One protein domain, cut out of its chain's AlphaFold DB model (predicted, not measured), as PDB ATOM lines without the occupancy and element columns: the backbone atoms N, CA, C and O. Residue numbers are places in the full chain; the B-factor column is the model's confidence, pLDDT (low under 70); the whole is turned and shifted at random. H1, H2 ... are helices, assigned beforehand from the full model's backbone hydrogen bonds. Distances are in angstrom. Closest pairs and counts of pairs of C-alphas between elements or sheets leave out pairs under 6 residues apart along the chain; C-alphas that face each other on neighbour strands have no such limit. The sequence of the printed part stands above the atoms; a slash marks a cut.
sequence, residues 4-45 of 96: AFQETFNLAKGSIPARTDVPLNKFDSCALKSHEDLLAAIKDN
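AT A GLANCE: This is residues 4 to 45 of the 96 residues of an uncharacterized protein of Mesorhizobium sp. Root102 (UniProt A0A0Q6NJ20). A long loop, residues 14 to 28, runs out and folds back between two helices, the shorter H1 and the longer H2. The last residues, 40 to 45, of which 40 to 43 belong to H2, stick out at one end. The printed part has 42 residues with two named helices, H1 then H2, and no named strand; its class is all helix. It is compact, with a radius of gyration of the C-alphas of 10.1 A, yet elongated, spanning 29 by 18 by 16 A.

HOW THE PARTS SIT: H1, residues 4 to 13, and H2, residues 29 to 43, are apart, with no C-alpha of the one within 8 A of the other. In both helices every O i to N i+4 pair is within hydrogen-bond range.

IN THESE COORDINATES: H1 begins at C-alpha 4 (134.818, 168.343, 174.070) and is 14.2 A long from first to last C-alpha. H2 is 21.2 A long and ends at C-alpha 43 (151.933, 168.711, 154.260).

THE WHOLE: The two C-alphas farthest apart, those of Ala 12 and Asp 44, are 29.4 A apart. The printed part has no cut. The link from H1 to H2, 15 residues, is long. The mean pLDDT of the printed part is 97.2, and no printed residue is under 70.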
ATOM      1  N   ALA A   4     134.739 168.015 172.643       95.94
ATOM      2  CA  ALA A   4     134.818 168.343 174.070       95.94
ATOM      3  C   ALA A   4     135.641 167.318 174.873       95.94
ATOM      4  O   ALA A   4     136.455 167.691 175.718       95.94
ATOM      5  N   PHE A   5     135.471 166.022 174.580       96.81
ATOM      6  CA  PHE A   5     136.280 164.979 175.211       96.81
ATOM      7  C   PHE A   5     137.742 165.060 174.768       96.81
ATOM      8  O   PHE A   5     138.632 164.939 175.602       96.81
ATOM      9  N   GLN A   6     137.995 165.293 173.475       97.69
ATOM     10  CA  GLN A   6     139.352 165.469 172.959       97.69
ATOM     11  C   GLN A   6     140.060 166.658 173.621       97.69
ATOM     12  O   GLN A   6     141.211 166.502 174.002       97.69
ATOM     13  N   GLU A   7     139.396 167.797 173.828       97.12
ATOM     14  CA  GLU A   7     139.976 168.923 174.574       97.12
ATOM     15  C   GLU A   7     140.342 168.501 176.007       97.12
ATOM     16  O   GLU A   7     141.503 168.563 176.403       97.12
ATOM     17  N   THR A   8     139.363 168.001 176.767       97.25
ATOM     18  CA  THR A   8     139.544 167.712 178.202       97.25
ATOM     19  C   THR A   8     140.582 166.617 178.444       97.25
ATOM     20  O   THR A   8     141.441 166.750 179.314       97.25
ATOM     21  N   PHE A   9     140.529 165.532 177.670       98.00
ATOM     22  CA  PHE A   9     141.459 164.418 177.817       98.00
ATOM     23  C   PHE A   9     142.890 164.830 177.473       98.00
ATOM     24  O   PHE A   9     143.813 164.520 178.222       98.00
ATOM     25  N   ASN A  10     143.090 165.535 176.356       98.31
ATOM     26  CA  ASN A  10     144.431 165.862 175.884       98.31
ATOM     27  C   ASN A  10     145.121 166.924 176.749       98.31
ATOM     28  O   ASN A  10     146.326 166.808 176.968       98.31
ATOM     29  N   LEU A  11     144.362 167.855 177.343       97.38
ATOM     30  CA  LEU A  11     144.876 168.771 178.368       97.38
ATOM     31  C   LEU A  11     145.461 168.021 179.575       97.38
ATOM     32  O   LEU A  11     146.528 168.377 180.060       97.38
ATOM     33  N   ALA A  12     144.798 166.958 180.040       97.25
ATOM     34  CA  ALA A  12     145.303 166.142 181.147       97.25
ATOM     35  C   ALA A  12     146.427 165.183 180.719       97.25
ATOM     36  O   ALA A  12     147.327 164.874 181.497       97.25
ATOM     37  N   LYS A  13     146.368 164.676 179.484       97.44
ATOM     38  CA  LYS A  13     147.284 163.653 178.967       97.44
ATOM     39  C   LYS A  13     148.635 164.216 178.507       97.44
ATOM     40  O   LYS A  13     149.593 163.440 178.417       97.44
ATOM     41  N   GLY A  14     148.698 165.514 178.192       96.94
ATOM     42  CA  GLY A  14     149.876 166.180 177.625       96.94
ATOM     43  C   GLY A  14     150.111 165.868 176.141       96.94
ATOM     44  O   GLY A  14     151.241 165.934 175.667       96.94
ATOM     45  N   SER A  15     149.066 165.463 175.415       97.56
ATOM     46  CA  SER A  15     149.097 165.207 173.967       97.56
ATOM     47  C   SER A  15     148.269 166.244 173.209       97.56
ATOM     48  O   SER A  15     147.554 167.036 173.815       97.56
ATOM     49  N   ILE A  16     148.348 166.238 171.878       98.00
ATOM     50  CA  ILE A  16     147.416 166.984 171.021       98.00
ATOM     51  C   ILE A  16     146.200 166.117 170.666       98.00
ATOM     52  O   ILE A  16     146.315 164.887 170.630       98.00
ATOM     53  N   PRO A  17     145.037 166.724 170.377       97.56
ATOM     54  CA  PRO A  17     143.883 166.003 169.859       97.56
ATOM     55  C   PRO A  17     144.190 165.187 168.599       97.56
ATOM     56  O   PRO A  17     144.879 165.646 167.696       97.56
ATOM     57  N   ALA A  18     143.600 163.992 168.492       95.94
ATOM     58  CA  ALA A  18     143.657 163.189 167.265       95.94
ATOM     59  C   ALA A  18     142.819 163.807 166.128       95.94
ATOM     60  O   ALA A  18     143.012 163.500 164.955       95.94
ATOM     61  N   ARG A  19     141.851 164.658 166.485       94.69
ATOM     62  CA  ARG A  19     141.070 165.467 165.551       94.69
ATOM     63  C   ARG A  19     141.786 166.792 165.303       94.69
ATOM     64  O   ARG A  19     142.088 167.494 166.259       94.69
ATOM     65  N   THR A  20     141.953 167.175 164.045       92.44
ATOM     66  CA  THR A  20     142.574 168.454 163.653       92.44
ATOM     67  C   THR A  20     141.620 169.653 163.712       92.44
ATOM     68  O   THR A  20     142.031 170.779 163.458       92.44
ATOM     69  N   ASP A  21     140.342 169.434 164.042       93.19
ATOM     70  CA  ASP A  21     139.300 170.467 164.116       93.19
ATOM     71  C   ASP A  21     138.915 170.861 165.555       93.19
ATOM     72  O   ASP A  21     137.930 171.568 165.770       93.19
ATOM     73  N   VAL A  22     139.671 170.403 166.558       96.25
ATOM     74  CA  VAL A  22     139.457 170.768 167.967       96.25
ATOM     75  C   VAL A  22     140.109 172.128 168.243       96.25
ATOM     76  O   VAL A  22     141.303 172.276 167.978       96.25
ATOM     77  N   PRO A  23     139.380 173.117 168.799       95.88
ATOM     78  CA  PRO A  23     139.971 174.389 169.201       95.88
ATOM     79  C   PRO A  23     141.096 174.192 170.220       95.88
ATOM     80  O   PRO A  23     140.942 173.457 171.193       95.88
ATOM     81  N   LEU A  24     142.226 174.871 170.010       96.50
ATOM     82  CA  LEU A  24     143.414 174.727 170.858       96.50
ATOM     83  C   LEU A  24     143.613 175.885 171.848       96.50
ATOM     84  O   LEU A  24     144.653 175.991 172.483       96.50
ATOM     85  N   ASN A  25     142.616 176.756 172.016       96.31
ATOM     86  CA  ASN A  25     142.715 177.983 172.817       96.31
ATOM     87  C   ASN A  25     143.040 177.759 174.305       96.31
ATOM     88  O   ASN A  25     143.461 178.699 174.973       96.31
ATOM     89  N   LYS A  26     142.812 176.552 174.836       97.12
ATOM     90  CA  LYS A  26     143.129 176.185 176.227       97.12
ATOM     91  C   LYS A  26     144.443 175.416 176.384       97.12
ATOM     92  O   LYS A  26     144.825 175.116 177.511       97.12
ATOM     93  N   PHE A  27     145.080 175.041 175.281       98.19
ATOM     94  CA  PHE A  27     146.305 174.252 175.291       98.19
ATOM     95  C   PHE A  27     147.525 175.148 175.506       98.19
ATOM     96  O   PHE A  27     147.505 176.338 175.193       98.19
ATOM     97  N   ASP A  28     148.585 174.571 176.067       98.00
ATOM     98  CA  ASP A  28     149.838 175.284 176.286       98.00
ATOM     99  C   ASP A  28     150.636 175.482 174.983       98.00
ATOM    100  O   ASP A  28     150.296 174.971 173.912       98.00
ATOM    101  N   SER A  29     151.729 176.239 175.074       98.12
ATOM    102  CA  SER A  29     152.600 176.516 173.930       98.12
ATOM    103  C   SER A  29     153.240 175.259 173.331       98.12
ATOM    104  O   SER A  29     153.478 175.223 172.123       98.12
ATOM    105  N   CYS A  30     153.490 174.219 174.131       98.12
ATOM    106  CA  CYS A  30     154.054 172.954 173.660       98.12
ATOM    107  C   CYS A  30     153.053 172.194 172.783       98.12
ATOM    108  O   CYS A  30     153.413 171.690 171.719       98.12
ATOM    109  N   ALA A  31     151.790 172.136 173.197       98.00
ATOM    110  CA  ALA A  31     150.719 171.506 172.439       98.00
ATOM    111  C   ALA A  31     150.381 172.286 171.158       98.00
ATOM    112  O   ALA A  31     150.184 171.664 170.113       98.00
ATOM    113  N   LEU A  32     150.386 173.625 171.203       97.94
ATOM    114  CA  LEU A  32     150.240 174.454 170.000       97.94
ATOM    115  C   LEU A  32     151.350 174.155 168.983       97.94
ATOM    116  O   LEU A  32     151.055 173.838 167.831       97.94
ATOM    117  N   LYS A  33     152.613 174.144 169.430       98.31
ATOM    118  CA  LYS A  33     153.763 173.806 168.579       98.31
ATOM    119  C   LYS A  33     153.673 172.388 168.008       98.31
ATOM    120  O   LYS A  33     153.914 172.188 166.824       98.31
ATOM    121  N   SER A  34     153.294 171.410 168.832       98.25
ATOM    122  CA  SER A  34     153.136 170.011 168.413       98.25
ATOM    123  C   SER A  34     152.055 169.845 167.336       98.25
ATOM    124  O   SER A  34     152.236 169.090 166.380       98.25
ATOM    125  N   HIS A  35     150.948 170.587 167.434       97.75
ATOM    126  CA  HIS A  35     149.901 170.581 166.412       97.75
ATOM    127  C   HIS A  35     150.364 171.223 165.095       97.75
ATOM    128  O   HIS A  35     150.107 170.675 164.023       97.75
ATOM    129  N   GLU A  36     151.071 172.353 165.160       97.38
ATOM    130  CA  GLU A  36     151.675 172.982 163.978       97.38
ATOM    131  C   GLU A  36     152.670 172.041 163.283       97.38
ATOM    132  O   GLU A  36     152.611 171.881 162.063       97.38
ATOM    133  N   ASP A  37     153.519 171.357 164.056       98.25
ATOM    134  CA  ASP A  37     154.482 170.379 163.542       98.25
ATOM    135  C   ASP A  37     153.800 169.181 162.887       98.25
ATOM    136  O   ASP A  37     154.245 168.726 161.834       98.25
ATOM    137  N   LEU A  38     152.695 168.692 163.461       97.62
ATOM    138  CA  LEU A  38     151.900 167.635 162.842       97.62
ATOM    139  C   LEU A  38     151.377 168.076 161.467       97.62
ATOM    140  O   LEU A  38     151.520 167.339 160.494       97.62
ATOM    141  N   LEU A  39     150.785 169.271 161.367       96.81
ATOM    142  CA  LEU A  39     150.246 169.775 160.101       96.81
ATOM    143  C   LEU A  39     151.346 170.018 159.059       96.81
ATOM    144  O   LEU A  39     151.155 169.688 157.887       96.81
ATOM    145  N   ALA A  40     152.495 170.551 159.480       98.06
ATOM    146  CA  ALA A  40     153.659 170.719 158.619       98.06
ATOM    147  C   ALA A  40     154.178 169.363 158.115       98.06
ATOM    148  O   ALA A  40     154.348 169.180 156.912       98.06
ATOM    149  N   ALA A  41     154.328 168.374 159.001       98.19
ATOM    150  CA  ALA A  41     154.796 167.042 158.634       98.19
ATOM    151  C   ALA A  41     153.829 166.299 157.695       98.19
ATOM    152  O   ALA A  41     154.269 165.574 156.802       98.19
ATOM    153  N   ILE A  42     152.513 166.489 157.860       97.00
ATOM    154  CA  ILE A  42     151.505 165.968 156.922       97.00
ATOM    155  C   ILE A  42     151.675 166.619 155.548       97.00
ATOM    156  O   ILE A  42     151.719 165.918 154.538       97.00
ATOM    157  N   LYS A  43     151.782 167.951 155.506       97.81
ATOM    158  CA  LYS A  43     151.933 168.711 154.260       97.81
ATOM    159  C   LYS A  43     153.206 168.324 153.503       97.81
ATOM    160  O   LYS A  43     153.159 168.173 152.285       97.81
ATOM    161  N   ASP A  44     154.304 168.136 154.225       98.38
ATOM    162  CA  ASP A  44     155.619 167.831 153.658       98.38
ATOM    163  C   ASP A  44     155.841 166.322 153.435       98.38
ATOM    164  O   ASP A  44     156.924 165.909 153.023       98.38
ATOM    165  N   ASN A  45     154.826 165.486 153.700       97.69
ATOM    166  CA  ASN A  45     154.902 164.024 153.617       97.69
ATOM    167  C   ASN A  45     156.071 163.429 154.435       97.69
ATOM    168  O   ASN A  45     156.711 162.456 154.034       97.69
TER     169      ASN A  45